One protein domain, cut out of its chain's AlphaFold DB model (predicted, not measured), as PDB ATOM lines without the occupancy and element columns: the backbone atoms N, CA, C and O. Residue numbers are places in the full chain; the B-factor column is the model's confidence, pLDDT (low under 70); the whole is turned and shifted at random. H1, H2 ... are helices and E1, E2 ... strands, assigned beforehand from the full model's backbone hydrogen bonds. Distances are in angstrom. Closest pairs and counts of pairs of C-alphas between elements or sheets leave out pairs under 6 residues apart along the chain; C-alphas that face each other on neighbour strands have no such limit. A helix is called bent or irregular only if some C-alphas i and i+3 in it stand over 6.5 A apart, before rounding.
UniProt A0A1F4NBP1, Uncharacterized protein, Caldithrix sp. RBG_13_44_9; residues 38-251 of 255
ATOM      1  N   GLN A  38     -24.256  -0.014  11.166       96.12
ATOM      2  CA  GLN A  38     -24.845   1.240  10.697       96.12
ATOM      3  C   GLN A  38     -25.497   2.010  11.850       96.12
ATOM      4  O   GLN A  38     -26.282   1.454  12.617       96.12
ATOM      5  N   LEU A  39     -25.248   3.316  11.918       97.75
ATOM      6  CA  LEU A  39     -26.039   4.263  12.699       97.75
ATOM      7  C   LEU A  39     -26.937   5.043  11.739       97.75
ATOM      8  O   LEU A  39     -26.480   5.830  10.914       97.75
ATOM      9  N   LEU A  40     -28.238   4.804  11.845       98.12
ATOM     10  CA  LEU A  40     -29.266   5.421  11.022       98.12
ATOM     11  C   LEU A  40     -29.831   6.634  11.753       98.12
ATOM     12  O   LEU A  40     -30.474   6.495  12.791       98.12
ATOM     13  N   ILE A  41     -29.626   7.823  11.197       97.56
ATOM     14  CA  ILE A  41     -30.278   9.055  11.641       97.56
ATOM     15  C   ILE A  41     -31.623   9.129  10.926       97.56
ATOM     16  O   ILE A  41     -31.676   9.106   9.697       97.56
ATOM     17  N   LEU A  42     -32.717   9.169  11.678       95.88
ATOM     18  CA  LEU A  42     -34.072   9.134  11.132       95.88
ATOM     19  C   LEU A  42     -34.497  10.513  10.619       95.88
ATOM     20  O   LEU A  42     -33.909  11.520  10.995       95.88
ATOM     21  N   LYS A  43     -35.542  10.574   9.785       93.19
ATOM     22  CA  LYS A  43     -36.172  11.853   9.401       93.19
ATOM     23  C   LYS A  43     -36.960  12.455  10.566       93.19
ATOM     24  O   LYS A  43     -36.938  13.665  10.767       93.19
ATOM     25  N   GLN A  44     -37.607  11.598  11.360       91.62
ATOM     26  CA  GLN A  44     -38.451  11.978  12.490       91.62
ATOM     27  C   GLN A  44     -37.632  12.284  13.748       91.62
ATOM     28  O   GLN A  44     -36.640  11.612  14.041       91.62
ATOM     29  N   ASN A  45     -38.092  13.263  14.521       90.50
ATOM     30  CA  ASN A  45     -37.534  13.606  15.825       90.50
ATOM     31  C   ASN A  45     -38.350  12.989  16.982       90.50
ATOM     32  O   ASN A  45     -39.404  12.372  16.790       90.50
ATOM     33  N   ALA A  46     -37.863  13.172  18.209       91.06
ATOM     34  CA  ALA A  46     -38.465  12.655  19.438       91.06
ATOM     35  C   ALA A  46     -39.938  13.059  19.623       91.06
ATOM     36  O   ALA A  46     -40.734  12.283  20.162       91.06
ATOM     37  N   PHE A  47     -40.302  14.264  19.175       88.12
ATOM     38  CA  PHE A  47     -41.643  14.826  19.306       88.12
ATOM     39  C   PHE A  47     -42.599  14.217  18.281       88.12
ATOM     40  O   PHE A  47     -43.694  13.794  18.661       88.12
ATOM     41  N   ASN A  48     -42.172  14.075  17.017       88.88
ATOM     42  CA  ASN A  48     -42.961  13.380  15.993       88.88
ATOM     43  C   ASN A  48     -43.270  11.938  16.427       88.88
ATOM     44  O   ASN A  48     -44.393  11.462  16.264       88.88
ATOM     45  N   LEU A  49     -42.279  11.261  17.018       90.44
ATOM     46  CA  LEU A  49     -42.370   9.861  17.447       90.44
ATOM     47  C   LEU A  49     -43.000   9.666  18.831       90.44
ATOM     48  O   LEU A  49     -43.254   8.529  19.229       90.44
ATOM     49  N   ARG A  50     -43.260  10.749  19.577       90.56
ATOM     50  CA  ARG A  50     -43.828  10.712  20.936       90.56
ATOM     51  C   ARG A  50     -43.078   9.727  21.845       90.56
ATOM     52  O   ARG A  50     -43.692   8.887  22.517       90.56
ATOM     53  N   LEU A  51     -41.745   9.801  21.835       89.06
ATOM     54  CA  LEU A  51     -40.894   8.862  22.580       89.06
ATOM     55  C   LEU A  51     -41.078   8.995  24.100       89.06
ATOM     56  O   LEU A  51     -41.035   7.990  24.802       89.06
ATOM     57  N   GLY A  52     -41.393  10.196  24.597       86.44
ATOM     58  CA  GLY A  52     -41.463  10.467  26.035       86.44
ATOM     59  C   GLY A  52     -40.063  10.563  26.648       86.44
ATOM     60  O   GLY A  52     -39.117  10.928  25.956       86.44
ATOM     61  N   TYR A  53     -39.943  10.257  27.943       84.94
ATOM     62  CA  TYR A  53     -38.683  10.375  28.694       84.94
ATOM     63  C   TYR A  53     -38.113   9.025  29.157       84.94
ATOM     64  O   TYR A  53     -36.919   8.937  29.427       84.94
ATOM     65  N   ASP A  54     -38.929   7.970  29.235       80.31
ATOM     66  CA  ASP A  54     -38.539   6.653  29.757       80.31
ATOM     67  C   ASP A  54     -38.268   5.626  28.638       80.31
ATOM     68  O   ASP A  54     -38.891   5.655  27.576       80.31
ATOM     69  N   SER A  55     -37.354   4.670  28.868       73.50
ATOM     70  CA  SER A  55     -36.936   3.703  27.833       73.50
ATOM     71  C   SER A  55     -37.956   2.629  27.461       73.50
ATOM     72  O   SER A  55     -37.768   2.006  26.417       73.50
ATOM     73  N   GLY A  56     -39.002   2.399  28.267       73.12
ATOM     74  CA  GLY A  56     -39.811   1.166  28.235       73.12
ATOM     75  C   GLY A  56     -40.362   0.755  26.861       73.12
ATOM     76  O   GLY A  56     -40.525  -0.431  26.602       73.12
ATOM     77  N   GLU A  57     -40.583   1.712  25.957       82.88
ATOM     78  CA  GLU A  57     -41.075   1.454  24.595       82.88
ATOM     79  C   GLU A  57     -40.259   2.156  23.498       82.88
ATOM     80  O   GLU A  57     -40.657   2.164  22.331       82.88
ATOM     81  N   THR A  58     -39.131   2.784  23.845       90.50
ATOM     82  CA  THR A  58     -38.427   3.688  22.920       90.50
ATOM     83  C   THR A  58     -37.936   2.951  21.677       90.50
ATOM     84  O   THR A  58     -38.260   3.361  20.564       90.50
ATOM     85  N   LEU A  59     -37.220   1.832  21.844       90.31
ATOM     86  CA  LEU A  59     -36.715   1.067  20.703       90.31
ATOM     87  C   LEU A  59     -37.862   0.548  19.826       90.31
ATOM     88  O   LEU A  59     -37.790   0.681  18.610       90.31
ATOM     89  N   SER A  60     -38.949   0.052  20.423       90.88
ATOM     90  CA  SER A  60     -40.134  -0.418  19.694       90.88
ATOM     91  C   SER A  60     -40.740   0.668  18.800       90.88
ATOM     92  O   SER A  60     -41.075   0.402  17.647       90.88
ATOM     93  N   LYS A  61     -40.839   1.908  19.295       94.12
ATOM     94  CA  LYS A  61     -41.315   3.055  18.502       94.12
ATOM     95  C   LYS A  61     -40.341   3.427  17.388       94.12
ATOM     96  O   LYS A  61     -40.773   3.740  16.283       94.12
ATOM     97  N   LEU A  62     -39.042   3.374  17.670       93.75
ATOM     98  CA  LEU A  62     -38.000   3.686  16.696       93.75
ATOM     99  C   LEU A  62     -37.952   2.670  15.551       93.75
ATOM    100  O   LEU A  62     -37.792   3.069  14.406       93.75
ATOM    101  N   VAL A  63     -38.122   1.375  15.825       92.38
ATOM    102  CA  VAL A  63     -38.089   0.330  14.783       92.38
ATOM    103  C   VAL A  63     -39.410   0.183  14.029       92.38
ATOM    104  O   VAL A  63     -39.436  -0.444  12.975       92.38
ATOM    105  N   ALA A  64     -40.502   0.758  14.542       92.44
ATOM    106  CA  ALA A  64     -41.794   0.777  13.857       92.44
ATOM    107  C   ALA A  64     -41.816   1.720  12.638       92.44
ATOM    108  O   ALA A  64     -42.727   1.638  11.814       92.44
ATOM    109  N   VAL A  65     -40.834   2.619  12.513       92.50
ATOM    110  CA  VAL A  65     -40.684   3.486  11.337       92.50
ATOM    111  C   VAL A  65     -40.022   2.739  10.175       92.50
ATOM    112  O   VAL A  65     -39.349   1.725  10.356       92.50
ATOM    113  N   ASN A  66     -40.152   3.270   8.958       91.62
ATOM    114  CA  ASN A  66     -39.429   2.730   7.810       91.62
ATOM    115  C   ASN A  66     -37.939   3.121   7.861       91.62
ATOM    116  O   ASN A  66     -37.545   4.162   7.338       91.62
ATOM    117  N   LEU A  67     -37.101   2.264   8.454       92.88
ATOM    118  CA  LEU A  67     -35.656   2.496   8.596       92.88
ATOM    119  C   LEU A  67     -34.902   2.629   7.260       92.88
ATOM    120  O   LEU A  67     -33.816   3.197   7.240       92.88
ATOM    121  N   LYS A  68     -35.468   2.146   6.143       91.12
ATOM    122  CA  LYS A  68     -34.874   2.308   4.801       91.12
ATOM    123  C   LYS A  68     -34.991   3.734   4.262       91.12
ATOM    124  O   LYS A  68     -34.321   4.077   3.296       91.12
ATOM    125  N   GLU A  69     -35.866   4.539   4.855       91.75
ATOM    126  CA  GLU A  69     -36.058   5.950   4.527       91.75
ATOM    127  C   GLU A  69     -35.473   6.857   5.614       91.75
ATOM    128  O   GLU A  69     -36.037   7.902   5.951       91.75
ATOM    129  N   ASN A  70     -34.341   6.451   6.183       95.06
ATOM    130  CA  ASN A  70     -33.578   7.275   7.105       95.06
ATOM    131  C   ASN A  70     -33.093   8.571   6.420       95.06
ATOM    132  O   ASN A  70     -33.021   8.672   5.195       95.06
ATOM    133  N   LEU A  71     -32.789   9.585   7.226       95.38
ATOM    134  CA  LEU A  71     -32.265  10.869   6.763       95.38
ATOM    135  C   LEU A  71     -30.802  10.747   6.331       95.38
ATOM    136  O   LEU A  71     -30.414  11.274   5.293       95.38
ATOM    137  N   PHE A  72     -29.998  10.070   7.148       97.31
ATOM    138  CA  PHE A  72     -28.574   9.872   6.908       97.31
ATOM    139  C   PHE A  72     -28.118   8.554   7.532       97.31
ATOM    140  O   PHE A  72     -28.675   8.126   8.547       97.31
ATOM    141  N   SER A  73     -27.157   7.876   6.908       97.31
ATOM    142  CA  SER A  73     -26.600   6.614   7.401       97.31
ATOM    143  C   SER A  73     -25.112   6.788   7.640       97.31
ATOM    144  O   SER A  73     -24.400   7.234   6.748       97.31
ATOM    145  N   VAL A  74     -24.658   6.425   8.833       97.75
ATOM    146  CA  VAL A  74     -23.244   6.366   9.192       97.75
ATOM    147  C   VAL A  74     -22.843   4.895   9.222       97.75
ATOM    148  O   VAL A  74     -23.178   4.175  10.165       97.75
ATOM    149  N   GLY A  75     -22.166   4.434   8.177       96.06
ATOM    150  CA  GLY A  75     -21.493   3.141   8.129       96.06
ATOM    151  C   GLY A  75     -19.988   3.283   8.368       96.06
ATOM    152  O   GLY A  75     -19.488   4.336   8.752       96.06
ATOM    153  N   LEU A  76     -19.240   2.204   8.126       95.31
ATOM    154  CA  LEU A  76     -17.788   2.169   8.363       95.31
ATOM    155  C   LEU A  76     -16.988   3.163   7.502       95.31
ATOM    156  O   LEU A  76     -15.901   3.575   7.904       95.31
ATOM    157  N   ASN A  77     -17.507   3.551   6.334       95.88
ATOM    158  CA  ASN A  77     -16.837   4.494   5.433       95.88
ATOM    159  C   ASN A  77     -16.998   5.948   5.895       95.88
ATOM    160  O   ASN A  77     -16.128   6.779   5.647       95.88
ATOM    161  N   GLU A  78     -18.096   6.248   6.584       97.81
ATOM    162  CA  GLU A  78     -18.406   7.569   7.128       97.81
ATOM    163  C   GLU A  78     -17.704   7.821   8.470       97.81
ATOM    164  O   GLU A  78     -17.704   8.947   8.965       97.81
ATOM    165  N   ILE A  79     -17.087   6.789   9.051       97.25
ATOM    166  CA  ILE A  79     -16.381   6.852  10.331       97.25
ATOM    167  C   ILE A  79     -14.889   7.029  10.087       97.25
ATOM    168  O   ILE A  79     -14.243   6.214   9.429       97.25
ATOM    169  N   GLU A  80     -14.327   8.075  10.680       96.94
ATOM    170  CA  GLU A  80     -12.886   8.295  10.732       96.94
ATOM    171  C   GLU A  80     -12.261   7.429  11.826       96.94
ATOM    172  O   GLU A  80     -11.360   6.635  11.564       96.94
ATOM    173  N   SER A  81     -12.781   7.533  13.051       95.81
ATOM    174  CA  SER A  81     -12.301   6.765  14.199       95.81
ATOM    175  C   SER A  81     -13.394   6.532  15.237       95.81
ATOM    176  O   SER A  81     -14.379   7.269  15.316       95.81
ATOM    177  N   TYR A  82     -13.192   5.504  16.054       92.88
ATOM    178  CA  TYR A  82     -14.040   5.166  17.185       92.88
ATOM    179  C   TYR A  82     -13.220   5.082  18.472       92.88
ATOM    180  O   TYR A  82     -12.294   4.279  18.570       92.88
ATOM    181  N   ASP A  83     -13.569   5.896  19.461       88.94
ATOM    182  CA  ASP A  83     -13.016   5.839  20.812       88.94
ATOM    183  C   ASP A  83     -13.927   4.970  21.687       88.94
ATOM    184  O   ASP A  83     -15.042   5.368  22.036       88.94
ATOM    185  N   TRP A  84     -13.470   3.759  22.023       84.44
ATOM    186  CA  TRP A  84     -14.250   2.837  22.853       84.44
ATOM    187  C   TRP A  84     -14.424   3.344  24.283       84.44
ATOM    188  O   TRP A  84     -15.484   3.142  24.873       84.44
ATOM    189  N   THR A  85     -13.410   4.017  24.827       77.00
ATOM    190  CA  THR A  85     -13.419   4.478  26.218       77.00
ATOM    191  C   THR A  85     -14.447   5.582  26.434       77.00
ATOM    192  O   THR A  85     -15.139   5.609  27.453       77.00
ATOM    193  N   CYS A  86     -14.579   6.480  25.460       73.88
ATOM    194  CA  CYS A  86     -15.554   7.567  25.508       73.88
ATOM    195  C   CYS A  86     -16.870   7.247  24.774       73.88
ATOM    196  O   CYS A  86     -17.792   8.058  24.808       73.88
ATOM    197  N   HIS A  87     -16.975   6.080  24.125       83.50
ATOM    198  CA  HIS A  87     -18.057   5.735  23.194       83.50
ATOM    199  C   HIS A  87     -18.308   6.842  22.151       83.50
ATOM    200  O   HIS A  87     -19.451   7.212  21.864       83.50
ATOM    201  N   SER A  88     -17.221   7.355  21.572       88.50
ATOM    202  CA  SER A  88     -17.246   8.483  20.641       88.50
ATOM    203  C   SER A  88     -16.956   8.029  19.216       88.50
ATOM    204  O   SER A  88     -15.929   7.406  18.957       88.50
ATOM    205  N   ILE A  89     -17.833   8.367  18.275       94.00
ATOM    206  CA  ILE A  89     -17.625   8.149  16.839       94.00
ATOM    207  C   ILE A  89     -17.240   9.485  16.210       94.00
ATOM    208  O   ILE A  89     -18.039  10.419  16.211       94.00
ATOM    209  N   THR A  90     -16.040   9.576  15.646       96.31
ATOM    210  CA  THR A  90     -15.643  10.722  14.820       96.31
ATOM    211  C   THR A  90     -16.004  10.420  13.374       96.31
ATOM    212  O   THR A  90     -15.567   9.404  12.830       96.31
ATOM    213  N   LEU A  91     -16.799  11.286  12.753       98.31
ATOM    214  CA  LEU A  91     -17.128  11.177  11.335       98.31
ATOM    215  C   LEU A  91     -15.971  11.670  10.467       98.31
ATOM    216  O   LEU A  91     -15.170  12.506  10.888       98.31
ATOM    217  N   THR A  92     -15.908  11.191   9.229       98.31
ATOM    218  CA  THR A  92     -15.045  11.811   8.221       98.31
ATOM    219  C   THR A  92     -15.527  13.229   7.910       98.31
ATOM    220  O   THR A  92     -16.686  13.595   8.156       98.31
ATOM    221  N   HIS A  93     -14.642  14.038   7.329       97.62
ATOM    222  CA  HIS A  93     -14.990  15.393   6.907       97.62
ATOM    223  C   HIS A  93     -16.158  15.392   5.912       97.62
ATOM    224  O   HIS A  93     -17.162  16.063   6.133       97.62
ATOM    225  N   GLN A  94     -16.078  14.541   4.882       98.19
ATOM    226  CA  GLN A  94     -17.133  14.413   3.876       98.19
ATOM    227  C   GLN A  94     -18.469  13.987   4.498       98.19
ATOM    228  O   GLN A  94     -19.495  14.598   4.223       98.19
ATOM    229  N   ALA A  95     -18.467  12.994   5.396       98.25
ATOM    230  CA  ALA A  95     -19.694  12.563   6.066       98.25
ATOM    231  C   ALA A  95     -20.309  13.676   6.930       98.25
ATOM    232  O   ALA A  95     -21.531  13.778   7.041       98.25
ATOM    233  N   THR A  96     -19.474  14.534   7.521       97.88
ATOM    234  CA  THR A  96     -19.920  15.705   8.289       97.88
ATOM    235  C   THR A  96     -20.611  16.740   7.394       97.88
ATOM    236  O   THR A  96     -21.663  17.281   7.763       97.88
ATOM    237  N   GLU A  97     -20.054  17.008   6.212       96.81
ATOM    238  CA  GLU A  97     -20.647  17.908   5.216       96.81
ATOM    239  C   GLU A  97     -21.963  17.349   4.661       96.81
ATOM    240  O   GLU A  97     -22.985  18.043   4.678       96.81
ATOM    241  N   ASP A  98     -21.970  16.077   4.263       97.44
ATOM    242  CA  ASP A  98     -23.136  15.403   3.690       97.44
ATOM    243  C   ASP A  98     -24.296  15.351   4.693       97.44
ATOM    244  O   ASP A  98     -25.443  15.658   4.355       97.44
ATOM    245  N   LEU A  99     -24.004  15.046   5.962       96.81
ATOM    246  CA  LEU A  99     -24.987  15.097   7.039       96.81
ATOM    247  C   LEU A  99     -25.548  16.513   7.220       96.81
ATOM    248  O   LEU A  99     -26.762  16.703   7.336       96.81
ATOM    249  N   SER A 100     -24.675  17.522   7.230       93.31
ATOM    250  CA  SER A 100     -25.080  18.924   7.362       93.31
ATOM    251  C   SER A 100     -26.003  19.359   6.222       93.31
ATOM    252  O   SER A 100     -26.960  20.115   6.449       93.31
ATOM    253  N   GLN A 101     -25.752  18.873   5.006       93.44
ATOM    254  CA  GLN A 101     -26.607  19.099   3.848       93.44
ATOM    255  C   GLN A 101     -27.946  18.368   3.988       93.44
ATOM    256  O   GLN A 101     -28.988  19.010   3.847       93.44
ATOM    257  N   ALA A 102     -27.939  17.077   4.335       93.75
ATOM    258  CA  ALA A 102     -29.149  16.276   4.520       93.75
ATOM    259  C   ALA A 102     -30.098  16.910   5.551       93.75
ATOM    260  O   ALA A 102     -31.288  17.083   5.285       93.75
ATOM    261  N   LEU A 103     -29.562  17.366   6.686       90.25
ATOM    262  CA  LEU A 103     -30.329  18.064   7.723       90.25
ATOM    263  C   LEU A 103     -30.934  19.384   7.238       90.25
ATOM    264  O   LEU A 103     -32.023  19.757   7.661       90.25
ATOM    265  N   SER A 104     -30.248  20.099   6.344       86.44
ATOM    266  CA  SER A 104     -30.752  21.366   5.788       86.44
ATOM    267  C   SER A 104     -31.940  21.165   4.846       86.44
ATOM    268  O   SER A 104     -32.692  22.105   4.607       86.44
ATOM    269  N   LEU A 105     -32.094  19.955   4.311       86.19
ATOM    270  CA  LEU A 105     -33.167  19.571   3.401       86.19
ATOM    271  C   LEU A 105     -34.288  18.792   4.107       86.19
ATOM    272  O   LEU A 105     -35.246  18.407   3.442       86.19
ATOM    273  N   ASN A 106     -34.187  18.549   5.420       85.12
ATOM    274  CA  ASN A 106     -35.176  17.766   6.157       85.12
ATOM    275  C   ASN A 106     -36.475  18.575   6.374       85.12
ATOM    276  O   ASN A 106     -36.457  19.548   7.131       85.12
ATOM    277  N   PRO A 107     -37.615  18.183   5.769       72.62
ATOM    278  CA  PRO A 107     -38.879  18.903   5.923       72.62
ATOM    279  C   PRO A 107     -39.549  18.678   7.289       72.62
ATOM    280  O   PRO A 107     -40.457  19.421   7.645       72.62
ATOM    281  N   GLU A 108     -39.109  17.675   8.053       71.62
ATOM    282  CA  GLU A 108     -39.673  17.287   9.357       71.62
ATOM    283  C   GLU A 108     -39.084  18.092  10.534       71.62
ATOM    284  O   GLU A 108     -39.261  17.730  11.701       71.62
ATOM    285  N   LEU A 109     -38.357  19.183  10.259       67.62
ATOM    286  CA  LEU A 109     -37.800  20.029  11.312       67.62
ATOM    287  C   LEU A 109     -38.932  20.746  12.065       67.62
ATOM    288  O   LEU A 109     -39.668  21.556  11.499       67.62
ATOM    289  N   ASP A 110     -39.071  20.455  13.357       67.31
ATOM    290  CA  ASP A 110     -40.116  21.051  14.185       67.31
ATOM    291  C   ASP A 110     -39.899  22.568  14.363       67.31
ATOM    292  O   ASP A 110     -38.779  23.065  14.549       67.31
ATOM    293  N   LYS A 111     -40.993  23.334  14.320       67.06
ATOM    294  CA  LYS A 111     -40.949  24.796  14.459       67.06
ATOM    295  C   LYS A 111     -40.440  25.231  15.841       67.06
ATOM    296  O   LYS A 111     -39.686  26.194  15.930       67.06
ATOM    297  N   GLY A 112     -40.787  24.506  16.904       66.19
ATOM    298  CA  GLY A 112     -40.292  24.765  18.257       66.19
ATOM    299  C   GLY A 112     -38.790  24.507  18.399       66.19
ATOM    300  O   GLY A 112     -38.098  25.259  19.085       66.19
ATOM    301  N   ILE A 113     -38.253  23.511  17.687       71.00
ATOM    302  CA  ILE A 113     -36.799  23.288  17.584       71.00
ATOM    303  C   ILE A 113     -36.128  24.459  16.856       71.00
ATOM    304  O   ILE A 113     -35.057  24.914  17.258       71.00
ATOM    305  N   THR A 114     -36.774  24.995  15.821       72.62
ATOM    306  CA  THR A 114     -36.266  26.151  15.067       72.62
ATOM    307  C   THR A 114     -36.129  27.395  15.953       72.62
ATOM    308  O   THR A 114     -35.082  28.047  15.928       72.62
ATOM    309  N   ASP A 115     -37.131  27.688  16.786       72.88
ATOM    310  CA  ASP A 115     -37.105  28.834  17.707       72.88
ATOM    311  C   ASP A 115     -36.039  28.666  18.807       72.88
ATOM    312  O   ASP A 115     -35.281  29.598  19.099       72.88
ATOM    313  N   LEU A 116     -35.906  27.457  19.368       73.19
ATOM    314  CA  LEU A 116     -34.843  27.131  20.327       73.19
ATOM    315  C   LEU A 116     -33.450  27.302  19.705       73.19
ATOM    316  O   LEU A 116     -32.549  27.861  20.331       73.19
ATOM    317  N   ASN A 117     -33.267  26.862  18.463       75.44
ATOM    318  CA  ASN A 117     -31.999  26.989  17.749       75.44
ATOM    319  C   ASN A 117     -31.646  28.449  17.443       75.44
ATOM    320  O   ASN A 117     -30.475  28.826  17.517       75.44
ATOM    321  N   ALA A 118     -32.636  29.293  17.145       75.88
ATOM    322  CA  ALA A 118     -32.419  30.727  16.974       75.88
ATOM    323  C   ALA A 118     -31.935  31.390  18.277       75.88
ATOM    324  O   ALA A 118     -31.015  32.210  18.240       75.88
ATOM    325  N   MET A 119     -32.497  30.991  19.424       76.81
ATOM    326  CA  MET A 119     -32.042  31.435  20.746       76.81
ATOM    327  C   MET A 119     -30.615  30.954  21.048       76.81
ATOM    328  O   MET A 119     -29.764  31.754  21.420       76.81
ATOM    329  N   LYS A 120     -30.312  29.668  20.846       75.12
ATOM    330  CA  LYS A 120     -28.953  29.135  21.056       75.12
ATOM    331  C   LYS A 120     -27.922  29.877  20.211       75.12
ATOM    332  O   LYS A 120     -26.880  30.288  20.718       75.12
ATOM    333  N   LYS A 121     -28.255  30.140  18.944       77.06
ATOM    334  CA  LYS A 121     -27.404  30.906  18.031       77.06
ATOM    335  C   LYS A 121     -27.144  32.329  18.531       77.06
ATOM    336  O   LYS A 121     -26.015  32.795  18.410       77.06
ATOM    337  N   SER A 122     -28.146  33.024  19.078       78.44
ATOM    338  CA  SER A 122     -27.950  34.385  19.602       78.44
ATOM    339  C   SER A 122     -27.089  34.420  20.868       78.44
ATOM    340  O   SER A 122     -26.408  35.414  21.107       78.44
ATOM    341  N   LEU A 123     -27.070  33.328  21.635       76.19
ATOM    342  CA  LEU A 123     -26.223  33.148  22.815       76.19
ATOM    343  C   LEU A 123     -24.820  32.606  22.485       76.19
ATOM    344  O   LEU A 123     -23.985  32.498  23.379       76.19
ATOM    345  N   GLY A 124     -24.547  32.276  21.216       69.19
ATOM    346  CA  GLY A 124     -23.287  31.655  20.797       69.19
ATOM    347  C   GLY A 124     -23.108  30.233  21.338       69.19
ATOM    348  O   GLY A 124     -21.979  29.791  21.530       69.19
ATOM    349  N   TRP A 125     -24.208  29.534  21.629       72.12
ATOM    350  CA  TRP A 125     -24.195  28.192  22.206       72.12
ATOM    351  C   TRP A 125     -24.302  27.107  21.140       72.12
ATOM    352  O   TRP A 125     -25.192  27.150  20.288       72.12
ATOM    353  N   GLY A 126     -23.443  26.095  21.268       70.06
ATOM    354  CA  GLY A 126     -23.443  24.902  20.429       70.06
ATOM    355  C   GLY A 126     -23.006  25.145  18.982       70.06
ATOM    356  O   GLY A 126     -22.853  26.277  18.516       70.06
ATOM    357  N   SER A 127     -22.793  24.057  18.244       80.75
ATOM    358  CA  SER A 127     -22.501  24.140  16.808       80.75
ATOM    359  C   SER A 127     -23.785  24.233  15.969       80.75
ATOM    360  O   SER A 127     -24.885  23.880  16.410       80.75
ATOM    361  N   GLN A 128     -23.662  24.680  14.711       82.62
ATOM    362  CA  GLN A 128     -24.797  24.663  13.778       82.62
ATOM    363  C   GLN A 128     -25.305  23.233  13.536       82.62
ATOM    364  O   GLN A 128     -26.511  23.027  13.399       82.62
ATOM    365  N   LEU A 129     -24.394  22.259  13.485       88.31
ATOM    366  CA  LEU A 129     -24.732  20.855  13.291       88.31
ATOM    367  C   LEU A 129     -25.477  20.285  14.503       88.31
ATOM    368  O   LEU A 129     -26.543  19.698  14.339       88.31
ATOM    369  N   GLU A 130     -24.970  20.529  15.713       85.88
ATOM    370  CA  GLU A 130     -25.621  20.137  16.968       85.88
ATOM    371  C   GLU A 130     -27.049  20.688  17.055       85.88
ATOM    372  O   GLU A 130     -27.990  19.954  17.347       85.88
ATOM    373  N   SER A 131     -27.228  21.966  16.717       82.88
ATOM    374  CA  SER A 131     -28.547  22.606  16.701       82.88
ATOM    375  C   SER A 131     -29.509  21.911  15.732       82.88
ATOM    376  O   SER A 131     -30.657  21.639  16.079       82.88
ATOM    377  N   LYS A 132     -29.054  21.576  14.518       86.56
ATOM    378  CA  LYS A 132     -29.885  20.887  13.515       86.56
ATOM    379  C   LYS A 132     -30.243  19.457  13.912       86.56
ATOM    380  O   LYS A 132     -31.309  18.987  13.535       86.56
ATOM    381  N   LEU A 133     -29.366  18.782  14.650       91.19
ATOM    382  CA  LEU A 133     -29.604  17.428  15.142       91.19
ATOM    383  C   LEU A 133     -30.464  17.397  16.402       91.19
ATOM    384  O   LEU A 133     -30.925  16.325  16.768       91.19
ATOM    385  N   TYR A 134     -30.704  18.524  17.072       88.81
ATOM    386  CA  TYR A 134     -31.437  18.539  18.334       88.81
ATOM    387  C   TYR A 134     -32.769  17.771  18.251       88.81
ATOM    388  O   TYR A 134     -33.610  18.044  17.397       88.81
ATOM    389  N   ALA A 135     -32.949  16.808  19.158       90.81
ATOM    390  CA  ALA A 135     -34.073  15.874  19.253       90.81
ATOM    391  C   ALA A 135     -34.258  14.903  18.069       90.81
ATOM    392  O   ALA A 135     -35.201  14.107  18.096       90.81
ATOM    393  N   GLN A 136     -33.389  14.913  17.054       93.94
ATOM    394  CA  GLN A 136     -33.443  13.960  15.945       93.94
ATOM    395  C   GLN A 136     -33.298  12.533  16.479       93.94
ATOM    396  O   GLN A 136     -32.483  12.282  17.362       93.94
ATOM    397  N   ALA A 137     -34.088  11.587  15.974       95.81
ATOM    398  CA  ALA A 137     -33.992  10.200  16.412       95.81
ATOM    399  C   ALA A 137     -32.909   9.424  15.647       95.81
ATOM    400  O   ALA A 137     -32.623   9.719  14.484       95.81
ATOM    401  N   PHE A 138     -32.337   8.403  16.285       97.69
ATOM    402  CA  PHE A 138     -31.390   7.480  15.661       97.69
ATOM    403  C   PHE A 138     -31.656   6.023  16.047       97.69
ATOM    404  O   PHE A 138     -32.229   5.733  17.100       97.69
ATOM    405  N   VAL A 139     -31.182   5.104  15.209       97.38
ATOM    406  CA  VAL A 139     -31.178   3.657  15.456       97.38
ATOM    407  C   VAL A 139     -29.833   3.084  15.040       97.38
ATOM    408  O   VAL A 139     -29.353   3.365  13.946       97.38
ATOM    409  N   VAL A 140     -29.236   2.259  15.893       96.69
ATOM    410  CA  VAL A 140     -28.054   1.467  15.552       96.69
ATOM    411  C   VAL A 140     -28.486   0.073  15.131       96.69
ATOM    412  O   VAL A 140     -29.259  -0.599  15.819       96.69
ATOM    413  N   VAL A 141     -27.971  -0.346  13.983       95.50
ATOM    414  CA  VAL A 141     -28.252  -1.614  13.329       95.50
ATOM    415  C   VAL A 141     -26.932  -2.363  13.157       95.50
ATOM    416  O   VAL A 141     -25.978  -1.813  12.609       95.50
ATOM    417  N   ILE A 142     -26.886  -3.615  13.607       93.25
ATOM    418  CA  ILE A 142     -25.779  -4.545  13.356       93.25
ATOM    419  C   ILE A 142     -26.345  -5.737  12.606       93.25
ATOM    420  O   ILE A 142     -27.362  -6.297  13.009       93.25
ATOM    421  N   ASP A 143     -25.734  -6.085  11.476       91.56
ATOM    422  CA  ASP A 143     -26.167  -7.208  10.634       91.56
ATOM    423  C   ASP A 143     -27.659  -7.150  10.276       91.56
ATOM    424  O   ASP A 143     -28.369  -8.150  10.217       91.56
ATOM    425  N   SER A 144     -28.133  -5.935   9.983       90.00
ATOM    426  CA  SER A 144     -29.539  -5.611   9.676       90.00
ATOM    427  C   SER A 144     -30.521  -5.739  10.851       90.00
ATOM    428  O   SER A 144     -31.722  -5.560  10.651       90.00
ATOM    429  N   LEU A 145     -30.041  -5.992  12.071       92.75
ATOM    430  CA  LEU A 145     -30.850  -6.056  13.286       92.75
ATOM    431  C   LEU A 145     -30.728  -4.758  14.103       92.75
ATOM    432  O   LEU A 145     -29.631  -4.405  14.547       92.75
ATOM    433  N   PRO A 146     -31.839  -4.033  14.340       93.88
ATOM    434  CA  PRO A 146     -31.848  -2.913  15.271       93.88
ATOM    435  C   PRO A 146     -31.460  -3.383  16.673       93.88
ATOM    436  O   PRO A 146     -32.109  -4.260  17.239       93.88
ATOM    437  N   THR A 147     -30.401  -2.802  17.228       93.19
ATOM    438  CA  THR A 147     -29.831  -3.239  18.513       93.19
ATOM    439  C   THR A 147     -30.168  -2.264  19.636       93.19
ATOM    440  O   THR A 147     -30.563  -2.670  20.725       93.19
ATOM    441  N   TYR A 148     -30.059  -0.964  19.367       94.00
ATOM    442  CA  TYR A 148     -30.493   0.106  20.263       94.00
ATOM    443  C   TYR A 148     -30.793   1.372  19.458       94.00
ATOM    444  O   TYR A 148     -30.517   1.452  18.262       94.00
ATOM    445  N   GLY A 149     -31.374   2.375  20.104       95.31
ATOM    446  CA  GLY A 149     -31.702   3.638  19.463       95.31
ATOM    447  C   GLY A 149     -32.079   4.690  20.488       95.31
ATOM    448  O   GLY A 149     -32.247   4.385  21.671       95.31
ATOM    449  N   GLY A 150     -32.184   5.927  20.033       96.19
ATOM    450  CA  GLY A 150     -32.301   7.066  20.919       96.19
ATOM    451  C   GLY A 150     -32.495   8.371  20.174       96.19
ATOM    452  O   GLY A 150     -33.028   8.387  19.063       96.19
ATOM    453  N   ILE A 151     -32.062   9.468  20.792       95.56
ATOM    454  CA  ILE A 151     -32.133  10.802  20.188       95.56
ATOM    455  C   ILE A 151     -30.806  11.544  20.288       95.56
ATOM    456  O   ILE A 151     -29.996  11.293  21.174       95.56
ATOM    457  N   PHE A 152     -30.609  12.507  19.408       93.81
ATOM    458  CA  PHE A 152     -29.596  13.528  19.575       93.81
ATOM    459  C   PHE A 152     -30.097  14.585  20.555       93.81
ATOM    460  O   PHE A 152     -31.255  15.007  20.499       93.81
ATOM    461  N   LEU A 153     -29.235  15.027  21.461       88.88
ATOM    462  CA  LEU A 153     -29.588  16.046  22.440       88.88
ATOM    463  C   LEU A 153     -28.373  16.903  22.767       88.88
ATOM    464  O   LEU A 153     -27.241  16.426  22.733       88.88
ATOM    465  N   ASP A 154     -28.619  18.164  23.098       80.31
ATOM    466  CA  ASP A 154     -27.559  19.044  23.572       80.31
ATOM    467  C   ASP A 154     -27.239  18.794  25.055       80.31
ATOM    468  O   ASP A 154     -28.038  18.252  25.826       80.31
ATOM    469  N   ALA A 155     -26.038  19.201  25.449       70.31
ATOM    470  CA  ALA A 155     -25.540  19.125  26.820       70.31
ATOM    471  C   ALA A 155     -26.367  19.927  27.843       70.31
ATOM    472  O   ALA A 155     -26.469  19.537  29.005       70.31
ATOM    473  N   MET A 156     -26.950  21.043  27.412       71.06
ATOM    474  CA  MET A 156     -27.645  22.012  28.262       71.06
ATOM    475  C   MET A 156     -29.143  21.722  28.402       71.06
ATOM    476  O   MET A 156     -29.871  22.501  29.025       71.06
ATOM    477  N   SER A 157     -29.616  20.617  27.828       77.19
ATOM    478  CA  SER A 157     -31.024  20.275  27.827       77.19
ATOM    479  C   SER A 157     -31.511  20.018  29.249       77.19
ATOM    480  O   SER A 157     -30.797  19.528  30.123       77.19
ATOM    481  N   GLN A 158     -32.770  20.385  29.476       75.62
ATOM    482  CA  GLN A 158     -33.466  20.136  30.736       75.62
ATOM    483  C   GLN A 158     -34.241  18.813  30.710       75.62
ATOM    484  O   GLN A 158     -34.851  18.429  31.708       75.62
ATOM    485  N   MET A 159     -34.269  18.128  29.563       80.19
ATOM    486  CA  MET A 159     -34.976  16.860  29.421       80.19
ATOM    487  C   MET A 159     -34.243  15.787  30.228       80.19
ATOM    488  O   MET A 159     -33.041  15.649  30.111       80.19
ATOM    489  N   ALA A 160     -34.934  14.993  31.039       79.88
ATOM    490  CA  ALA A 160     -34.316  13.856  31.725       79.88
ATOM    491  C   ALA A 160     -34.578  12.577  30.922       79.88
ATOM    492  O   ALA A 160     -35.548  11.866  31.182       79.88
ATOM    493  N   ILE A 161     -33.765  12.324  29.898       87.12
ATOM    494  CA  ILE A 161     -33.964  11.198  28.979       87.12
ATOM    495  C   ILE A 161     -33.336   9.933  29.552       87.12
ATOM    496  O   ILE A 161     -32.148   9.896  29.861       87.12
ATOM    497  N   ARG A 162     -34.121   8.862  29.642       85.88
ATOM    498  CA  ARG A 162     -33.705   7.576  30.212       85.88
ATOM    499  C   ARG A 162     -33.569   6.471  29.170       85.88
ATOM    500  O   ARG A 162     -33.785   5.304  29.470       85.88
ATOM    501  N   PHE A 163     -33.224   6.850  27.951       89.50
ATOM    502  CA  PHE A 163     -32.827   5.982  26.845       89.50
ATOM    503  C   PHE A 163     -31.582   6.584  26.166       89.50
ATOM    504  O   PHE A 163     -31.214   7.711  26.511       89.50
ATOM    505  N   PRO A 164     -30.918   5.870  25.236       92.81
ATOM    506  CA  PRO A 164     -29.677   6.347  24.643       92.81
ATOM    507  C   PRO A 164     -29.778   7.756  24.044       92.81
ATOM    508  O   PRO A 164     -30.774   8.120  23.416       92.81
ATOM    509  N   VAL A 165     -28.726   8.547  24.224       92.31
ATOM    510  CA  VAL A 165     -28.607   9.905  23.692       92.31
ATOM    511  C   VAL A 165     -27.260  10.075  23.010       92.31
ATOM    512  O   VAL A 165     -26.249   9.622  23.532       92.31
ATOM    513  N   ILE A 166     -27.229  10.760  21.870       93.38
ATOM    514  CA  ILE A 166     -25.979  11.206  21.249       93.38
ATOM    515  C   ILE A 166     -25.824  12.711  21.446       93.38
ATOM    516  O   ILE A 166     -26.714  13.487  21.093       93.38
ATOM    517  N   ARG A 167     -24.671  13.128  21.970       89.19
ATOM    518  CA  ARG A 167     -24.234  14.529  21.942       89.19
ATOM    519  C   ARG A 167     -23.288  14.756  20.777       89.19
ATOM    520  O   ARG A 167     -22.502  13.874  20.440       89.19
ATOM    521  N   VAL A 168     -23.353  15.944  20.187       90.06
ATOM    522  CA  VAL A 168     -22.570  16.289  18.998       90.06
ATOM    523  C   VAL A 168     -21.532  17.339  19.358       90.06
ATOM    524  O   VAL A 168     -21.883  18.446  19.756       90.06
ATOM    525  N   GLY A 169     -20.261  16.990  19.194       87.25
ATOM    526  CA  GLY A 169     -19.131  17.912  19.221       87.25
ATOM    527  C   GLY A 169     -18.577  18.162  17.819       87.25
ATOM    528  O   GLY A 169     -18.962  17.495  16.857       87.25
ATOM    529  N   MET A 170     -17.649  19.112  17.718       87.25
ATOM    530  CA  MET A 170     -16.872  19.374  16.505       87.25
ATOM    531  C   MET A 170     -15.385  19.391  16.862       87.25
ATOM    532  O   MET A 170     -14.987  20.130  17.762       87.25
ATOM    533  N   VAL A 171     -14.566  18.624  16.145       86.25
ATOM    534  CA  VAL A 171     -13.100  18.611  16.285       86.25
ATOM    535  C   VAL A 171     -12.497  18.703  14.892       86.25
ATOM    536  O   VAL A 171     -12.831  17.897  14.030       86.25
ATOM    537  N   ASP A 172     -11.666  19.718  14.649       88.88
ATOM    538  CA  ASP A 172     -11.006  19.957  13.354       88.88
ATOM    539  C   ASP A 172     -11.962  19.939  12.140       88.88
ATOM    540  O   ASP A 172     -11.619  19.500  11.047       88.88
ATOM    541  N   GLY A 173     -13.195  20.422  12.336       89.44
ATOM    542  CA  GLY A 173     -14.234  20.457  11.301       89.44
ATOM    543  C   GLY A 173     -15.023  19.154  11.124       89.44
ATOM    544  O   GLY A 173     -15.974  19.141  10.349       89.44
ATOM    545  N   ASN A 174     -14.696  18.101  11.870       95.19
ATOM    546  CA  ASN A 174     -15.399  16.820  11.847       95.19
ATOM    547  C   ASN A 174     -16.396  16.716  13.002       95.19
ATOM    548  O   ASN A 174     -16.116  17.151  14.123       95.19
ATOM    549  N   ALA A 175     -17.552  16.111  12.740       95.06
ATOM    550  CA  ALA A 175     -18.528  15.815  13.778       95.06
ATOM    551  C   ALA A 175     -18.040  14.677  14.680       95.06
ATOM    552  O   ALA A 175     -17.565  13.645  14.201       95.06
ATOM    553  N   VAL A 176     -18.229  14.841  15.987       93.12
ATOM    554  CA  VAL A 176     -17.969  13.806  16.991       93.12
ATOM    555  C   VAL A 176     -19.276  13.458  17.686       93.12
ATOM    556  O   VAL A 176     -19.905  14.311  18.310       93.12
ATOM    557  N   PHE A 177     -19.700  12.205  17.569       94.44
ATOM    558  CA  PHE A 177     -20.897  11.671  18.205       94.44
ATOM    559  C   PHE A 177     -20.524  10.945  19.488       94.44
ATOM    560  O   PHE A 177     -19.964   9.855  19.442       94.44
ATOM    561  N   ASN A 178     -20.870  11.538  20.625       89.06
ATOM    562  CA  ASN A 178     -20.656  10.964  21.947       89.06
ATOM    563  C   ASN A 178     -21.923  10.232  22.392       89.06
ATOM    564  O   ASN A 178     -22.940  10.878  22.664       89.06
ATOM    565  N   LEU A 179     -21.875   8.899  22.438       89.62
ATOM    566  CA  LEU A 179     -23.009   8.070  22.832       89.62
ATOM    567  C   LEU A 179     -23.086   7.930  24.354       89.62
ATOM    568  O   LEU A 179     -22.161   7.460  25.008       89.62
ATOM    569  N   LEU A 180     -24.249   8.270  24.894       85.81
ATOM    570  CA  LEU A 180     -24.599   8.184  26.302       85.81
ATOM    571  C   LEU A 180     -25.751   7.188  26.473       85.81
ATOM    572  O   LEU A 180     -26.687   7.198  25.672       85.81
ATOM    573  N   PRO A 181     -25.760   6.357  27.526       84.75
ATOM    574  CA  PRO A 181     -26.876   5.451  27.799       84.75
ATOM    575  C   PRO A 181     -28.134   6.194  28.268       84.75
ATOM    576  O   PRO A 181     -29.239   5.710  28.048       84.75
ATOM    577  N   VAL A 182     -27.967   7.347  28.923       82.44
ATOM    578  CA  VAL A 182     -29.031   8.238  29.409       82.44
ATOM    579  C   VAL A 182     -28.536   9.684  29.369       82.44
ATOM    580  O   VAL A 182     -27.328   9.927  29.393       82.44
ATOM    581  N   HIS A 183     -29.451  10.650  29.377       80.00
ATOM    582  CA  HIS A 183     -29.121  12.055  29.586       80.00
ATOM    583  C   HIS A 183     -29.689  12.565  30.911       80.00
ATOM    584  O   HIS A 183     -30.875  12.419  31.220       80.00
ATOM    585  N   ILE A 184     -28.805  13.193  31.683       70.88
ATOM    586  CA  ILE A 184     -29.124  13.867  32.935       70.88
ATOM    587  C   ILE A 184     -29.086  15.374  32.658       70.88
ATOM    588  O   ILE A 184     -28.084  15.840  32.100       70.88
ATOM    589  N   PRO A 185     -30.130  16.124  33.053       67.81
ATOM    590  CA  PRO A 185     -30.206  17.559  32.816       67.81
ATOM    591  C   PRO A 185     -28.960  18.307  33.289       67.81
ATOM    592  O   PRO A 185     -28.439  18.022  34.369       67.81
ATOM    593  N   PHE A 186     -28.526  19.292  32.499       60.28
ATOM    594  CA  PHE A 186     -27.397  20.190  32.795       60.28
ATOM    595  C   PHE A 186     -26.019  19.529  32.906       60.28
ATOM    596  O   PHE A 186     -25.052  20.194  33.278       60.28
ATOM    597  N   LEU A 187     -25.899  18.240  32.586       58.78
ATOM    598  CA  LEU A 187     -24.595  17.612  32.449       58.78
ATOM    599  C   LEU A 187     -24.104  17.715  31.027       58.78
ATOM    600  O   LEU A 187     -24.759  17.246  30.102       58.78
ATOM    601  N   THR A 188     -22.894  18.226  30.876       51.72
ATOM    602  CA  THR A 188     -22.257  18.369  29.573       51.72
ATOM    603  C   THR A 188     -21.633  17.054  29.080       51.72
ATOM    604  O   THR A 188     -21.583  16.813  27.874       51.72
ATOM    605  N   TYR A 189     -21.306  16.110  29.982       52.81
ATOM    606  CA  TYR A 189     -20.618  14.835  29.658       52.81
ATOM    607  C   TYR A 189     -21.251  13.611  30.338       52.81
ATOM    608  O   TYR A 189     -22.088  13.785  31.228       52.81
ATOM    609  N   ASP A 190     -20.918  12.385  29.897       51.44
ATOM    610  CA  ASP A 190     -21.152  11.205  30.744       51.44
ATOM    611  C   ASP A 190     -20.205  11.331  31.935       51.44
ATOM    612  O   ASP A 190     -18.991  11.420  31.763       51.44
ATOM    613  N   ALA A 191     -20.744  11.352  33.146       45.22
ATOM    614  CA  ALA A 191     -19.932  11.348  34.360       45.22
ATOM    615  C   ALA A 191     -19.339   9.957  34.665       45.22
ATOM    616  O   ALA A 191     -18.704   9.764  35.702       45.22
ATOM    617  N   PHE A 192     -19.592   8.962  33.807       49.88
ATOM    618  CA  PHE A 192     -19.303   7.561  34.080       49.88
ATOM    619  C   PHE A 192     -18.535   6.918  32.921       49.88
ATOM    620  O   PHE A 192     -19.051   6.860  31.805       49.88
ATOM    621  N   PRO A 193     -17.338   6.374  33.188       44.84
ATOM    622  CA  PRO A 193     -16.555   5.638  32.207       44.84
ATOM    623  C   PRO A 193     -17.271   4.443  31.592       44.84
ATOM    624  O   PRO A 193     -18.078   3.762  32.235       44.84
ATOM    625  N   SER A 194     -16.805   4.085  30.398       49.34
ATOM    626  CA  SER A 194     -17.064   2.808  29.751       49.34
ATOM    627  C   SER A 194     -16.505   1.600  30.502       49.34
ATOM    628  O   SER A 194     -16.659   0.519  29.975       49.34
ATOM    629  N   ASP A 195     -15.861   1.682  31.669       42.66
ATOM    630  CA  ASP A 195     -15.278   0.474  32.292       42.66
ATOM    631  C   ASP A 195     -15.403   0.369  33.811       42.66
ATOM    632  O   ASP A 195     -15.342  -0.743  34.316       42.66
ATOM    633  N   ASN A 196     -15.663   1.452  34.544       40.19
ATOM    634  CA  ASN A 196     -16.030   1.408  35.960       40.19
ATOM    635  C   ASN A 196     -16.548   2.774  36.401       40.19
ATOM    636  O   ASN A 196     -16.027   3.799  35.978       40.19
ATOM    637  N   ALA A 197     -17.559   2.802  37.268       45.44
ATOM    638  CA  ALA A 197     -18.007   4.037  37.899       45.44
ATOM    639  C   ALA A 197     -16.809   4.739  38.574       45.44
ATOM    640  O   ALA A 197     -16.077   4.076  39.302       45.44
ATOM    641  N   SER A 198     -16.650   6.052  38.354       44.78
ATOM    642  CA  SER A 198     -15.717   6.993  39.019       44.78
ATOM    643  C   SER A 198     -14.355   7.350  38.388       44.78
ATOM    644  O   SER A 198     -13.632   8.131  38.996       44.78
ATOM    645  N   ASP A 199     -13.994   6.905  37.179       47.00
ATOM    646  CA  ASP A 199     -12.720   7.346  36.569       47.00
ATOM    647  C   ASP A 199     -12.836   8.692  35.814       47.00
ATOM    648  O   ASP A 199     -13.336   8.760  34.692       47.00
ATOM    649  N   GLU A 200     -12.312   9.773  36.402       46.34
ATOM    650  CA  GLU A 200     -12.229  11.113  35.787       46.34
ATOM    651  C   GLU A 200     -11.500  11.125  34.430       46.34
ATOM    652  O   GLU A 200     -11.654  12.055  33.630       46.34
ATOM    653  N   ARG A 201     -10.705  10.088  34.126       45.44
ATOM    654  CA  ARG A 201      -9.989   9.968  32.849       45.44
ATOM    655  C   ARG A 201     -10.910   9.724  31.658       45.44
ATOM    656  O   ARG A 201     -10.500  10.077  30.555       45.44
ATOM    657  N   ALA A 202     -12.109   9.178  31.873       45.75
ATOM    658  CA  ALA A 202     -13.067   8.875  30.805       45.75
ATOM    659  C   ALA A 202     -13.999  10.041  30.457       45.75
ATOM    660  O   ALA A 202     -14.802   9.943  29.531       45.75
ATOM    661  N   ILE A 203     -13.893  11.151  31.189       49.66
ATOM    662  CA  ILE A 203     -14.540  12.400  30.807       49.66
ATOM    663  C   ILE A 203     -13.828  12.898  29.551       49.66
ATOM    664  O   ILE A 203     -12.596  13.005  29.544       49.66
ATOM    665  N   ALA A 204     -14.592  13.195  28.496       45.50
ATOM    666  CA  ALA A 204     -14.045  13.784  27.278       45.50
ATOM    667  C   ALA A 204     -13.182  15.015  27.639       45.50
ATOM    668  O   ALA A 204     -13.520  15.725  28.590       45.50
ATOM    669  N   PRO A 205     -12.046  15.265  26.962       51.19
ATOM    670  CA  PRO A 205     -11.123  16.346  27.325       51.19
ATOM    671  C   PRO A 205     -11.803  17.705  27.540       51.19
ATOM    672  O   PRO A 205     -11.502  18.399  28.512       51.19
ATOM    673  N   GLU A 206     -12.775  18.032  26.694       46.97
ATOM    674  CA  GLU A 206     -13.623  19.225  26.745       46.97
ATOM    675  C   GLU A 206     -14.490  19.339  28.016       46.97
ATOM    676  O   GLU A 206     -14.956  20.427  28.347       46.97
ATOM    677  N   GLY A 207     -14.663  18.252  28.770       50.94
ATOM    678  CA  GLY A 207     -15.499  18.184  29.966       50.94
ATOM    679  C   GLY A 207     -14.818  18.072  31.303       50.94
ATOM    680  O   GLY A 207     -15.474  18.182  32.343       50.94
ATOM    681  N   LYS A 208     -13.500  17.889  31.298       57.22
ATOM    682  CA  LYS A 208     -12.719  17.777  32.533       57.22
ATOM    683  C   LYS A 208     -12.757  19.070  33.347       57.22
ATOM    684  O   LYS A 208     -12.794  19.007  34.571       57.22
ATOM    685  N   GLY A 209     -12.795  20.224  32.675       59.47
ATOM    686  CA  GLY A 209     -12.903  21.536  33.321       59.47
ATOM    687  C   GLY A 209     -14.235  21.728  34.047       59.47
ATOM    688  O   GLY A 209     -14.247  22.051  35.235       59.47
ATOM    689  N   ASP A 210     -15.343  21.447  33.361       55.69
ATOM    690  CA  ASP A 210     -16.689  21.561  33.930       55.69
ATOM    691  C   ASP A 210     -16.867  20.604  35.111       55.69
ATOM    692  O   ASP A 210     -17.307  21.019  36.181       55.69
ATOM    693  N   TRP A 211     -16.446  19.344  34.966       58.34
ATOM    694  CA  TRP A 211     -16.523  18.356  36.042       58.34
ATOM    695  C   TRP A 211     -15.710  18.759  37.273       58.34
ATOM    696  O   TRP A 211     -16.216  18.693  38.394       58.34
ATOM    697  N   ALA A 212     -14.471  19.219  37.078       64.69
ATOM    698  CA  ALA A 212     -13.612  19.669  38.171       64.69
ATOM    699  C   ALA A 212     -14.210  20.860  38.941       64.69
ATOM    700  O   ALA A 212     -13.920  21.021  40.125       64.69
ATOM    701  N   SER A 213     -15.058  21.665  38.292       62.62
ATOM    702  CA  SER A 213     -15.708  22.834  38.896       62.62
ATOM    703  C   SER A 213     -16.932  22.510  39.767       62.62
ATOM    704  O   SER A 213     -17.377  23.363  40.538       62.62
ATOM    705  N   LEU A 214     -17.478  21.289  39.683       63.19
ATOM    706  CA  LEU A 214     -18.634  20.868  40.477       63.19
ATOM    707  C   LEU A 214     -18.234  20.552  41.926       63.19
ATOM    708  O   LEU A 214     -17.165  19.999  42.184       63.19
ATOM    709  N   SER A 215     -19.122  20.843  42.881       71.88
ATOM    710  CA  SER A 215     -18.923  20.413  44.269       71.88
ATOM    711  C   SER A 215     -19.036  18.890  44.394       71.88
ATOM    712  O   SER A 215     -19.765  18.247  43.638       71.88
ATOM    713  N   GLU A 216     -18.370  18.304  45.391       69.88
ATOM    714  CA  GLU A 216     -18.448  16.859  45.654       69.88
ATOM    715  C   GLU A 216     -19.880  16.379  45.939       69.88
ATOM    716  O   GLU A 216     -20.251  15.270  45.573       69.88
ATOM    717  N   GLU A 217     -20.724  17.231  46.524       69.62
ATOM    718  CA  GLU A 217     -22.142  16.935  46.750       69.62
ATOM    719  C   GLU A 217     -22.929  16.847  45.432       69.62
ATOM    720  O   GLU A 217     -23.712  15.915  45.231       69.62
ATOM    721  N   ILE A 218     -22.675  17.774  44.501       62.72
ATOM    722  CA  ILE A 218     -23.282  17.761  43.167       62.72
ATOM    723  C   ILE A 218     -22.780  16.547  42.384       62.72
ATOM    724  O   ILE A 218     -23.597  15.793  41.851       62.72
ATOM    725  N   LYS A 219     -21.464  16.290  42.383       62.53
ATOM    726  CA  LYS A 219     -20.869  15.090  41.774       62.53
ATOM    727  C   LYS A 219     -21.479  13.814  42.349       62.53
ATOM    728  O   LYS A 219     -21.866  12.942  41.582       62.53
ATOM    729  N   ALA A 220     -21.652  13.706  43.667       62.12
ATOM    730  CA  ALA A 220     -22.279  12.548  44.303       62.12
ATOM    731  C   ALA A 220     -23.759  12.382  43.910       62.12
ATOM    732  O   ALA A 220     -24.211  11.261  43.672       62.12
ATOM    733  N   GLY A 221     -24.517  13.476  43.795       61.34
ATOM    734  CA  GLY A 221     -25.903  13.462  43.310       61.34
ATOM    735  C   GLY A 221     -26.018  13.021  41.848       61.34
ATOM    736  O   GLY A 221     -26.875  12.201  41.507       61.34
ATOM    737  N   ILE A 222     -25.109  13.495  40.996       56.16
ATOM    738  CA  ILE A 222     -24.957  13.069  39.599       56.16
ATOM    739  C   ILE A 222     -24.592  11.587  39.530       56.16
ATOM    740  O   ILE A 222     -25.236  10.821  38.816       56.16
ATOM    741  N   ILE A 223     -23.609  11.162  40.326       58.09
ATOM    742  CA  ILE A 223     -23.157   9.772  40.405       58.09
ATOM    743  C   ILE A 223     -24.327   8.858  40.797       58.09
ATOM    744  O   ILE A 223     -24.585   7.838  40.161       58.09
ATOM    745  N   LYS A 224     -25.111   9.274  41.791       57.88
ATOM    746  CA  LYS A 224     -26.296   8.552  42.264       57.88
ATOM    747  C   LYS A 224     -27.426   8.484  41.226       57.88
ATOM    748  O   LYS A 224     -28.202   7.532  41.250       57.88
ATOM    749  N   THR A 225     -27.532   9.462  40.326       53.75
ATOM    750  CA  THR A 225     -28.597   9.538  39.305       53.75
ATOM    751  C   THR A 225     -28.211   8.919  37.956       53.75
ATOM    752  O   THR A 225     -29.080   8.382  37.272       53.75
ATOM    753  N   GLY A 226     -26.932   8.914  37.572       53.78
ATOM    754  CA  GLY A 226     -26.453   8.278  36.333       53.78
ATOM    755  C   GLY A 226     -25.915   6.853  36.476       53.78
ATOM    756  O   GLY A 226     -25.751   6.151  35.474       53.78
ATOM    757  N   ALA A 227     -25.721   6.387  37.713       57.81
ATOM    758  CA  ALA A 227     -25.540   4.974  38.045       57.81
ATOM    759  C   ALA A 227     -26.880   4.274  38.346       57.81
ATOM    760  O   ALA A 227     -26.929   3.328  39.130       57.81
ATOM    761  N   THR A 228     -27.985   4.743  37.757       66.06
ATOM    762  CA  THR A 228     -29.267   4.038  37.858       66.06
ATOM    763  C   THR A 228     -29.167   2.661  37.210       66.06
ATOM    764  O   THR A 228     -28.452   2.479  36.222       66.06
ATOM    765  N   THR A 229     -29.927   1.699  37.736       72.69
ATOM    766  CA  THR A 229     -30.044   0.344  37.173       72.69
ATOM    767  C   THR A 229     -30.327   0.386  35.671       72.69
ATOM    768  O   THR A 229     -29.660  -0.282  34.894       72.69
ATOM    769  N   GLN A 230     -31.219   1.280  35.242       76.19
ATOM    770  CA  GLN A 230     -31.563   1.476  33.834       76.19
ATOM    771  C   GLN A 230     -30.377   1.937  32.974       76.19
ATOM    772  O   GLN A 230     -30.164   1.416  31.881       76.19
ATOM    773  N   ALA A 231     -29.568   2.889  33.452       77.19
ATOM    774  CA  ALA A 231     -28.372   3.316  32.728       77.19
ATOM    775  C   ALA A 231     -27.335   2.185  32.635       77.19
ATOM    776  O   ALA A 231     -26.630   2.076  31.634       77.19
ATOM    777  N   GLN A 232     -27.233   1.326  33.654       77.56
ATOM    778  CA  GLN A 232     -26.369   0.141  33.619       77.56
ATOM    779  C   GLN A 232     -26.872  -0.908  32.616       77.56
ATOM    780  O   GLN A 232     -26.079  -1.397  31.815       77.56
ATOM    781  N   GLU A 233     -28.172  -1.199  32.603       82.31
ATOM    782  CA  GLU A 233     -28.807  -2.109  31.640       82.31
ATOM    783  C   GLU A 233     -28.598  -1.633  30.194       82.31
ATOM    784  O   GLU A 233     -28.169  -2.402  29.336       82.31
ATOM    785  N   LEU A 234     -28.803  -0.340  29.923       85.06
ATOM    786  CA  LEU A 234     -28.584   0.230  28.590       85.06
ATOM    787  C   LEU A 234     -27.109   0.200  28.172       85.06
ATOM    788  O   LEU A 234     -26.813  -0.093  27.014       85.06
ATOM    789  N   ARG A 235     -26.169   0.432  29.100       84.38
ATOM    790  CA  ARG A 235     -24.732   0.250  28.820       84.38
ATOM    791  C   ARG A 235     -24.418  -1.193  28.437       84.38
ATOM    792  O   ARG A 235     -23.649  -1.400  27.505       84.38
ATOM    793  N   GLN A 236     -25.003  -2.180  29.115       83.94
ATOM    794  CA  GLN A 236     -24.806  -3.589  28.758       83.94
ATOM    795  C   GLN A 236     -25.301  -3.876  27.338       83.94
ATOM    796  O   GLN A 236     -24.576  -4.495  26.565       83.94
ATOM    797  N   VAL A 237     -26.474  -3.360  26.956       86.19
ATOM    798  CA  VAL A 237     -26.989  -3.480  25.579       86.19
ATOM    799  C   VAL A 237     -26.031  -2.844  24.567       86.19
ATOM    800  O   VAL A 237     -25.665  -3.488  23.586       86.19
ATOM    801  N   ILE A 238     -25.580  -1.610  24.816       86.50
ATOM    802  CA  ILE A 238     -24.647  -0.899  23.926       86.50
ATOM    803  C   ILE A 238     -23.328  -1.664  23.792       86.50
ATOM    804  O   ILE A 238     -22.778  -1.742  22.701       86.50
ATOM    805  N   ARG A 239     -22.814  -2.276  24.859       83.31
ATOM    806  CA  ARG A 239     -21.539  -3.006  24.790       83.31
ATOM    807  C   ARG A 239     -21.644  -4.376  24.150       83.31
ATOM    808  O   ARG A 239     -20.733  -4.769  23.433       83.31
ATOM    809  N   ASN A 240     -22.759  -5.065  24.362       82.81
ATOM    810  CA  ASN A 240     -23.020  -6.364  23.750       82.81
ATOM    811  C   ASN A 240     -23.317  -6.258  22.245       82.81
ATOM    812  O   ASN A 240     -23.509  -7.271  21.587       82.81
ATOM    813  N   SER A 241     -23.361  -5.044  21.692       77.75
ATOM    814  CA  SER A 241     -23.666  -4.793  20.284       77.75
ATOM    815  C   SER A 241     -22.520  -5.137  19.313       77.75
ATOM    816  O   SER A 241     -22.615  -4.832  18.130       77.75
ATOM    817  N   ASN A 242     -21.425  -5.748  19.785       85.56
ATOM    818  CA  ASN A 242     -20.215  -6.091  19.016       85.56
ATOM    819  C   ASN A 242     -19.545  -4.913  18.278       85.56
ATOM    820  O   ASN A 242     -18.590  -5.114  17.535       85.56
ATOM    821  N   VAL A 243     -19.988  -3.668  18.501       88.44
ATOM    822  CA  VAL A 243     -19.472  -2.480  17.800       88.44
ATOM    823  C   VAL A 243     -17.966  -2.335  17.978       88.44
ATOM    824  O   VAL A 243     -17.283  -1.997  17.020       88.44
ATOM    825  N   ARG A 244     -17.427  -2.624  19.168       89.88
ATOM    826  CA  ARG A 244     -15.980  -2.568  19.412       89.88
ATOM    827  C   ARG A 244     -15.206  -3.468  18.454       89.88
ATOM    828  O   ARG A 244     -14.284  -2.986  17.805       89.88
ATOM    829  N   ASP A 245     -15.595  -4.736  18.380       90.44
ATOM    830  CA  ASP A 245     -14.900  -5.747  17.585       90.44
ATOM    831  C   ASP A 245     -15.003  -5.399  16.095       90.44
ATOM    832  O   ASP A 245     -14.000  -5.402  15.388       90.44
ATOM    833  N   ILE A 246     -16.180  -4.943  15.646       92.31
ATOM    834  CA  ILE A 246     -16.392  -4.447  14.277       92.31
ATOM    835  C   ILE A 246     -15.456  -3.269  13.960       92.31
ATOM    836  O   ILE A 246     -14.848  -3.222  12.890       92.31
ATOM    837  N   MET A 247     -15.329  -2.300  14.874       93.62
ATOM    838  CA  MET A 247     -14.455  -1.136  14.679       93.62
ATOM    839  C   MET A 247     -12.971  -1.515  14.726       93.62
ATOM    840  O   MET A 247     -12.165  -0.894  14.032       93.62
ATOM    841  N   GLU A 248     -12.593  -2.516  15.522       93.06
ATOM    842  CA  GLU A 248     -11.231  -3.052  15.566       93.06
ATOM    843  C   GLU A 248     -10.869  -3.768  14.261       93.06
ATOM    844  O   GLU A 248      -9.846  -3.444  13.656       93.06
ATOM    845  N   GLU A 249     -11.736  -4.658  13.772       92.88
ATOM    846  CA  GLU A 249     -11.569  -5.357  12.490       92.88
ATOM    847  C   GLU A 249     -11.495  -4.386  11.304       92.88
ATOM    848  O   GLU A 249     -10.709  -4.585  10.377       92.88
ATOM    849  N   ALA A 250     -12.274  -3.302  11.348       91.75
ATOM    850  CA  ALA A 250     -12.259  -2.250  10.336       91.75
ATOM    851  C   ALA A 250     -11.052  -1.294  10.444       91.75
ATOM    852  O   ALA A 250     -10.911  -0.394   9.614       91.75
ATOM    853  N   GLY A 251     -10.197  -1.440  11.467       93.88
ATOM    854  CA  GLY A 251      -9.062  -0.545  11.712       93.88
ATOM    855  C   GLY A 251      -9.467   0.879  12.108       93.88
ATOM    856  O   GLY A 251      -8.694   1.814  11.910       93.88
TER     857      GLY A 251
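Overview. This is residues 38 to 251 of the 255 residues of an uncharacterized protein of Caldithrix sp. RBG_13_44_9 (UniProt A0A1F4NBP1). A strongly twisted sheet of eight strands, curled like part of a barrel, makes the core, with H1, H2, H4, H7 and H8 packed round it. H3 folds back on H4 as a helical hairpin, off the sheet; the unnamed stretch 181 to 204, H5 and H6 form a loose side part, where residues 213 to 218 stick out. The 214 printed residues run E1 H1 E2 E3 E4 H2 H3 H4 E5 E6 E7 E8 H5 H6 H7 H8, eight helices and eight strands, class mixed. The mixed sheet's order is E2 E1 E5 E6 E7 E8 E4 E3; the whole is compact, radius of gyration of the C-alphas 16.3 A, spanning 45 by 43 by 37 A.

Arrangement. E1, residues 38 to 45, is antiparallel to E2, residues 72 to 74, and to E5, residues 136 to 142; N 39 and O 74, 2.8 A, and N 40 and O 139, 2.8 A, are within hydrogen-bond range. The hairpins of strands are E3, residues 79 to 83, with E4, residues 88 to 91, where N 83 and O 88 are 2.8 A apart; E5 with E6, residues 145 to 152, where N 140 and O 148 are 2.8 A apart; and E7, residues 165 to 171, with E8, residues 174 to 180, where N 167 and O 178 are 2.9 A apart, each pair of atoms within hydrogen-bond range. E6 is parallel to E7, N 166 to O 151 being 2.9 A, and E8 is antiparallel to E4, N 89 to O 177 being 2.8 A. H1, residues 55 to 63, is on the sheet at a height of 8.1 A; the closest C-alphas to E6 are Leu 59 and Gly 149, 5.8 A. H2, residues 93 to 104, is on it at 7.9 A and touches H4, residues 128 to 133, with residues 100 to 104 alone (Ser 100 and Leu 129, 6.2 A). H3, residues 111 to 122, is not on the sheet and touches H4 at a shallow tilt of 25 degrees, opposite ways (Asn 117 and Ser 131, 5.7 A). H5, residues 205 to 213, and H6, residues 216 to 226, are close but not clearly touching (Trp 211 and Lys 219, 7.9 A). H7, residues 229 to 239, and H8, residues 243 to 249, are on the sheet at 6.2 A and 7.6 A. O i to N i+4 pairs are within hydrogen-bond range throughout H2, H3, H4, H6, H7 and H8; H1 and H5 have 3 of 5.

Along the chain. E1 begins at C-alpha 38, (-24.845, 1.240, 10.697). E5 spans 20.2 A, and E6, 20.6 A, bends by 53 degrees at residue 148. H2 spans 16.9 A and H3 17.0 A. H1 and H5 are irregular: C-alphas 56 and 59 are 8.1 A apart, 206 and 209 are 7.0 A. H8 ends at C-alpha 249, (-11.569, -5.357, 12.490).

Size, cuts and confidence. The farthest C-alphas, Lys 68 and Glu 216, are 46.4 A apart. The printed part has no cut; the long links are E6 to E7 and E8 to H5. Mean pLDDT of the printed part is 80.8; under 70 are residues 109 to 112, 124, 185 to 214 and 216 to 228.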